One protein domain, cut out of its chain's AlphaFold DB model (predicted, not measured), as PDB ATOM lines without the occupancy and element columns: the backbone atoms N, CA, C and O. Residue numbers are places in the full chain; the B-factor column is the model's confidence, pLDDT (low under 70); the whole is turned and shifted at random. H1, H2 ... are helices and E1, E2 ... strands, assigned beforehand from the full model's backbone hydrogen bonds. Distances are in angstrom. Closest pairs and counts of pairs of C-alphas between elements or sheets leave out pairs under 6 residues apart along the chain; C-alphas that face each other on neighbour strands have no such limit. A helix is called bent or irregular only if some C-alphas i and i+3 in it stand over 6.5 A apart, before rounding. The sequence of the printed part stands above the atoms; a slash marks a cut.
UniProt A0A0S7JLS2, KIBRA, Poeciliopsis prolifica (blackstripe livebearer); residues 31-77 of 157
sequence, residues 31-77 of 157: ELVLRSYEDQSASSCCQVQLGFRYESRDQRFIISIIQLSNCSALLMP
ATOM      1  N   GLU A  31      -3.391 -22.216 -11.886       54.09
ATOM      2  CA  GLU A  31      -4.033 -22.440 -13.190       54.09
ATOM      3  C   GLU A  31      -5.565 -22.527 -13.138       54.09
ATOM      4  O   GLU A  31      -6.238 -21.999 -14.022       54.09
ATOM      5  N   LEU A  32      -6.139 -23.176 -12.121       52.97
ATOM      6  CA  LEU A  32      -7.591 -23.374 -12.037       52.97
ATOM      7  C   LEU A  32      -8.313 -22.092 -11.610       52.97
ATOM      8  O   LEU A  32      -9.420 -21.824 -12.069       52.97
ATOM      9  N   VAL A  33      -7.664 -21.265 -10.786       54.00
ATOM     10  CA  VAL A  33      -8.208 -19.967 -10.359       54.00
ATOM     11  C   VAL A  33      -8.219 -18.971 -11.521       54.00
ATOM     12  O   VAL A  33      -9.222 -18.284 -11.709       54.00
ATOM     13  N   LEU A  34      -7.160 -18.945 -12.341       53.75
ATOM     14  CA  LEU A  34      -7.121 -18.157 -13.580       53.75
ATOM     15  C   LEU A  34      -8.203 -18.609 -14.564       53.75
ATOM     16  O   LEU A  34      -8.943 -17.771 -15.069       53.75
ATOM     17  N   ARG A  35      -8.378 -19.925 -14.758       50.50
ATOM     18  CA  ARG A  35      -9.440 -20.434 -15.635       50.50
ATOM     19  C   ARG A  35     -10.846 -20.080 -15.141       50.50
ATOM     20  O   ARG A  35     -11.700 -19.767 -15.955       50.50
ATOM     21  N   SER A  36     -11.086 -20.081 -13.828       51.53
ATOM     22  CA  SER A  36     -12.409 -19.767 -13.259       51.53
ATOM     23  C   SER A  36     -12.812 -18.289 -13.356       51.53
ATOM     24  O   SER A  36     -14.003 -17.986 -13.395       51.53
ATOM     25  N   TYR A  37     -11.837 -17.372 -13.400       53.06
ATOM     26  CA  TYR A  37     -12.092 -15.935 -13.557       53.06
ATOM     27  C   TYR A  37     -12.421 -15.585 -15.018       53.06
ATOM     28  O   TYR A  37     -13.324 -14.787 -15.280       53.06
ATOM     29  N   GLU A  38     -11.741 -16.248 -15.956       54.69
ATOM     30  CA  GLU A  38     -11.981 -16.147 -17.400       54.69
ATOM     31  C   GLU A  38     -13.331 -16.773 -17.805       54.69
ATOM     32  O   GLU A  38     -14.048 -16.224 -18.635       54.69
ATOM     33  N   ASP A  39     -13.735 -17.891 -17.197       50.91
ATOM     34  CA  ASP A  39     -14.898 -18.665 -17.665       50.91
ATOM     35  C   ASP A  39     -16.263 -18.016 -17.346       50.91
ATOM     36  O   ASP A  39     -17.221 -18.172 -18.100       50.91
ATOM     37  N   GLN A  40     -16.373 -17.232 -16.264       52.34
ATOM     38  CA  GLN A  40     -17.662 -16.646 -15.846       52.34
ATOM     39  C   GLN A  40     -17.842 -15.158 -16.172       52.34
ATOM     40  O   GLN A  40     -18.978 -14.691 -16.235       52.34
ATOM     41  N   SER A  41     -16.763 -14.403 -16.398       51.91
ATOM     42  CA  SER A  41     -16.844 -12.959 -16.680       51.91
ATOM     43  C   SER A  41     -16.606 -12.601 -18.148       51.91
ATOM     44  O   SER A  41     -16.984 -11.516 -18.591       51.91
ATOM     45  N   ALA A  42     -16.012 -13.511 -18.923       54.62
ATOM     46  CA  ALA A  42     -15.492 -13.184 -20.242       54.62
ATOM     47  C   ALA A  42     -16.458 -13.532 -21.394       54.62
ATOM     48  O   ALA A  42     -16.234 -13.128 -22.533       54.62
ATOM     49  N   SER A  43     -17.570 -14.221 -21.124       58.38
ATOM     50  CA  SER A  43     -18.530 -14.647 -22.153       58.38
ATOM     51  C   SER A  43     -19.429 -13.524 -22.697       58.38
ATOM     52  O   SER A  43     -20.012 -13.681 -23.768       58.38
ATOM     53  N   SER A  44     -19.530 -12.380 -22.010       67.81
ATOM     54  CA  SER A  44     -20.425 -11.274 -22.391       67.81
ATOM     55  C   SER A  44     -19.718 -10.013 -22.900       67.81
ATOM     56  O   SER A  44     -20.372  -9.154 -23.486       67.81
ATOM     57  N   CYS A  45     -18.400  -9.897 -22.721       75.31
ATOM     58  CA  CYS A  45     -17.622  -8.724 -23.124       75.31
ATOM     59  C   CYS A  45     -16.734  -9.030 -24.337       75.31
ATOM     60  O   CYS A  45     -16.328 -10.176 -24.545       75.31
ATOM     61  N   CYS A  46     -16.409  -8.010 -25.131       82.50
ATOM     62  CA  CYS A  46     -15.374  -8.132 -26.151       82.50
ATOM     63  C   CYS A  46     -14.006  -8.254 -25.486       82.50
ATOM     64  O   CYS A  46     -13.675  -7.479 -24.589       82.50
ATOM     65  N   GLN A  47     -13.186  -9.180 -25.971       85.00
ATOM     66  CA  GLN A  47     -11.835  -9.385 -25.468       85.00
ATOM     67  C   GLN A  47     -10.821  -9.092 -26.569       85.00
ATOM     68  O   GLN A  47     -11.073  -9.302 -27.759       85.00
ATOM     69  N   VAL A  48      -9.648  -8.623 -26.155       84.19
ATOM     70  CA  VAL A  48      -8.513  -8.380 -27.039       84.19
ATOM     71  C   VAL A  48      -7.278  -9.073 -26.486       84.19
ATOM     72  O   VAL A  48      -6.897  -8.881 -25.335       84.19
ATOM     73  N   GLN A  49      -6.633  -9.871 -27.326       88.44
ATOM     74  CA  GLN A  49      -5.328 -10.440 -27.046       88.44
ATOM     75  C   GLN A  49      -4.254  -9.504 -27.597       88.44
ATOM     76  O   GLN A  49      -4.194  -9.241 -28.803       88.44
ATOM     77  N   LEU A  50      -3.387  -9.023 -26.709       87.44
ATOM     78  CA  LEU A  50      -2.291  -8.118 -27.036       87.44
ATOM     79  C   LEU A  50      -0.940  -8.828 -26.916       87.44
ATOM     80  O   LEU A  50      -0.706  -9.624 -26.009       87.44
ATOM     81  N   GLY A  51      -0.046  -8.513 -27.843       88.06
ATOM     82  CA  GLY A  51       1.367  -8.857 -27.806       88.06
ATOM     83  C   GLY A  51       2.193  -7.617 -27.504       88.06
ATOM     84  O   GLY A  51       1.943  -6.551 -28.060       88.06
ATOM     85  N   PHE A  52       3.195  -7.769 -26.645       90.81
ATOM     86  CA  PHE A  52       4.109  -6.695 -26.270       90.81
ATOM     87  C   PHE A  52       5.532  -7.096 -26.636       90.81
ATOM     88  O   PHE A  52       5.966  -8.213 -26.354       90.81
ATOM     89  N   ARG A  53       6.272  -6.185 -27.265       92.38
ATOM     90  CA  ARG A  53       7.680  -6.391 -27.609       92.38
ATOM     91  C   ARG A  53       8.457  -5.102 -27.408       92.38
ATOM     92  O   ARG A  53       8.043  -4.055 -27.882       92.38
ATOM     93  N   TYR A  54       9.613  -5.192 -26.761       91.94
ATOM     94  CA  TYR A  54      10.568  -4.091 -26.698       91.94
ATOM     95  C   TYR A  54      11.796  -4.410 -27.547       91.94
ATOM     96  O   TYR A  54      12.422  -5.456 -27.379       91.94
ATOM     97  N   GLU A  55      12.139  -3.505 -28.455       93.06
ATOM     98  CA  GLU A  55      13.321  -3.573 -29.305       93.06
ATOM     99  C   GLU A  55      14.321  -2.524 -28.824       93.06
ATOM    100  O   GLU A  55      14.216  -1.343 -29.151       93.06
ATOM    101  N   SER A  56      15.303  -2.962 -28.033       91.94
ATOM    102  CA  SER A  56      16.308  -2.081 -27.424       91.94
ATOM    103  C   SER A  56      17.196  -1.384 -28.452       91.94
ATOM    104  O   SER A  56      17.573  -0.234 -28.243       91.94
ATOM    105  N   ARG A  57      17.488  -2.051 -29.579       94.44
ATOM    106  CA  ARG A  57      18.286  -1.498 -30.684       94.44
ATOM    107  C   ARG A  57      17.711  -0.180 -31.196       94.44
ATOM    108  O   ARG A  57      18.462   0.764 -31.412       94.44
ATOM    109  N   ASP A  58      16.393  -0.136 -31.348       92.81
ATOM    110  CA  ASP A  58      15.686   1.025 -31.879       92.81
ATOM    111  C   ASP A  58      14.986   1.824 -30.769       92.81
ATOM    112  O   ASP A  58      14.300   2.802 -31.048       92.81
ATOM    113  N   GLN A  59      15.133   1.392 -29.510       90.50
ATOM    114  CA  GLN A  59      14.414   1.902 -28.340       90.50
ATOM    115  C   GLN A  59      12.890   1.961 -28.547       90.50
ATOM    116  O   GLN A  59      12.209   2.868 -28.067       90.50
ATOM    117  N   ARG A  60      12.332   0.979 -29.261       89.06
ATOM    118  CA  ARG A  60      10.908   0.940 -29.615       89.06
ATOM    119  C   ARG A  60      10.148  -0.053 -28.757       89.06
ATOM    120  O   ARG A  60      10.566  -1.191 -28.580       89.06
ATOM    121  N   PHE A  61       8.991   0.374 -28.264       88.25
ATOM    122  CA  PHE A  61       8.014  -0.505 -27.635       88.25
ATOM    123  C   PHE A  61       6.854  -0.725 -28.604       88.25
ATOM    124  O   PHE A  61       6.212   0.230 -29.031       88.25
ATOM    125  N   ILE A  62       6.624  -1.978 -28.967       88.25
ATOM    126  CA  ILE A  62       5.645  -2.418 -29.951       88.25
ATOM    127  C   ILE A  62       4.509  -3.101 -29.204       88.25
ATOM    128  O   ILE A  62       4.731  -4.040 -28.435       88.25
ATOM    129  N   ILE A  63       3.292  -2.643 -29.478       88.38
ATOM    130  CA  ILE A  63       2.060  -3.283 -29.035       88.38
ATOM    131  C   ILE A  63       1.355  -3.806 -30.283       88.38
ATOM    132  O   ILE A  63       1.075  -3.041 -31.204       88.38
ATOM    133  N   SER A  64       1.099  -5.109 -30.336       86.31
ATOM    134  CA  SER A  64       0.431  -5.775 -31.454       86.31
ATOM    135  C   SER A  64      -0.896  -6.365 -31.005       86.31
ATOM    136  O   SER A  64      -0.957  -7.023 -29.971       86.31
ATOM    137  N   ILE A  65      -1.942  -6.206 -31.806       86.38
ATOM    138  CA  ILE A  65      -3.215  -6.898 -31.586       86.38
ATOM    139  C   ILE A  65      -3.103  -8.271 -32.236       86.38
ATOM    140  O   ILE A  65      -2.931  -8.368 -33.448       86.38
ATOM    141  N   ILE A  66      -3.141  -9.323 -31.422       88.81
ATOM    142  CA  ILE A  66      -2.985 -10.710 -31.872       88.81
ATOM    143  C   ILE A  66      -4.341 -11.264 -32.301       88.81
ATOM    144  O   ILE A  66      -4.469 -11.831 -33.382       88.81
ATOM    145  N   GLN A  67      -5.356 -11.087 -31.457       86.44
ATOM    146  CA  GLN A  67      -6.689 -11.627 -31.689       86.44
ATOM    147  C   GLN A  67      -7.741 -10.750 -31.014       86.44
ATOM    148  O   GLN A  67      -7.498 -10.169 -29.958       86.44
ATOM    149  N   LEU A  68      -8.921 -10.678 -31.620       84.88
ATOM    150  CA  LEU A  68     -10.117 -10.107 -31.017       84.88
ATOM    151  C   LEU A  68     -11.186 -11.199 -30.934       84.88
ATOM    152  O   LEU A  68     -11.351 -11.976 -31.877       84.88
ATOM    153  N   SER A  69     -11.902 -11.268 -29.817       84.31
ATOM    154  CA  SER A  69     -13.007 -12.206 -29.621       84.31
ATOM    155  C   SER A  69     -14.247 -11.460 -29.134       84.31
ATOM    156  O   SER A  69     -14.157 -10.428 -28.470       84.31
ATOM    157  N   ASN A  70     -15.424 -11.973 -29.503       82.81
ATOM    158  CA  ASN A  70     -16.714 -11.412 -29.098       82.81
ATOM    159  C   ASN A  70     -16.896  -9.917 -29.456       82.81
ATOM    160  O   ASN A  70     -17.504  -9.149 -28.713       82.81
ATOM    161  N   CYS A  71     -16.394  -9.482 -30.620       75.25
ATOM    162  CA  CYS A  71     -16.546  -8.092 -31.068       75.25
ATOM    163  C   CYS A  71     -18.000  -7.682 -31.306       75.25
ATOM    164  O   CYS A  71     -18.303  -6.497 -31.296       75.25
ATOM    165  N   SER A  72     -18.902  -8.646 -31.499       75.62
ATOM    166  CA  SER A  72     -20.345  -8.410 -31.580       75.62
ATOM    167  C   SER A  72     -20.934  -7.814 -30.300       75.62
ATOM    168  O   SER A  72     -21.989  -7.194 -30.365       75.62
ATOM    169  N   ALA A  73     -20.267  -7.974 -29.150       75.31
ATOM    170  CA  ALA A  73     -20.652  -7.310 -27.905       75.31
ATOM    171  C   ALA A  73     -20.381  -5.795 -27.934       75.31
ATOM    172  O   ALA A  73     -20.949  -5.043 -27.145       75.31
ATOM    173  N   LEU A  74     -19.525  -5.331 -28.848       72.94
ATOM    174  CA  LEU A  74     -19.302  -3.912 -29.074       72.94
ATOM    175  C   LEU A  74     -20.423  -3.421 -29.980       72.94
ATOM    176  O   LEU A  74     -20.491  -3.779 -31.156       72.94
ATOM    177  N   LEU A  75     -21.308  -2.595 -29.430       67.94
ATOM    178  CA  LEU A  75     -22.360  -1.941 -30.195       67.94
ATOM    179  C   LEU A  75     -21.721  -0.910 -31.139       67.94
ATOM    180  O   LEU A  75     -21.590   0.266 -30.804       67.94
ATOM    181  N   MET A  76     -21.256  -1.366 -32.301       64.81
ATOM    182  CA  MET A  76     -20.664  -0.497 -33.310       64.81
ATOM    183  C   MET A  76     -21.782   0.255 -34.039       64.81
ATOM    184  O   MET A  76     -22.703  -0.382 -34.560       64.81
ATOM    185  N   PRO A  77     -21.727   1.597 -34.112       68.25
ATOM    186  CA  PRO A  77     -22.580   2.345 -35.024       68.25
ATOM    187  C   PRO A  77     -22.355   1.827 -36.447       68.25
ATOM    188  O   PRO A  77     -21.214   1.553 -36.815       68.25
TER     189      PRO A  77
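This is residues 31 to 77 of the 157 residues of the protein "KIBRA" of Poeciliopsis prolifica (blackstripe livebearer) (UniProt A0A0S7JLS2). A long, narrow hairpin of two strands, E1 and E2, makes the stem of a T-like shape; at its open end the helix H1 sticks out to one side and the closing stretch, residues 70 to 77, runs off to the other. There is no compact core, and residues 55 to 60, at the turn of the hairpin, stand free, as does H1. The printed part has 47 residues, with one named helix and two named strands in the order H1, E1, E2; the sheet, E1 - E2, is antiparallel and the class is mixed, helices and strands. The whole is extended, with a radius of gyration of the C-alphas of 15.1 A, and flat, spanning 41 by 37 by 10 A.

H1, residues 31 to 41, begins at C-alpha 31 (-4.033, -22.440, -13.190) and is 16.3 A long. It is neither bent nor irregular, but only just: C-alphas 37 and 40 are 6.1 A apart. E1, residues 47 to 55, is 26.1 A long. E2, residues 60 to 69, is 27.3 A long and ends at C-alpha 69 (-13.007, -12.206, -29.621).

E1 and E2 form a hairpin, antiparallel at 160 degrees. The C-alphas of Tyr 54 and Phe 61, which face each other, are 4.5 A apart. N 53 and O 62 are within hydrogen-bond range at 2.9 A, and O 49 is within range of both N 66, at 2.8 A, and N 67, at 3.4 A. H1 and E2 are apart. In H1, 5 of 7 O i to N i+4 pairs are within hydrogen-bond range.

The C-alphas farthest apart, those of Gln 40 and Arg 57, are 41.7 A from each other. The printed part has no cut, and the links H1 to E1 and E1 to E2 are tight. The mean pLDDT of the printed part is 75.4; residues 31 to 44 and 75 to 77 are under 70.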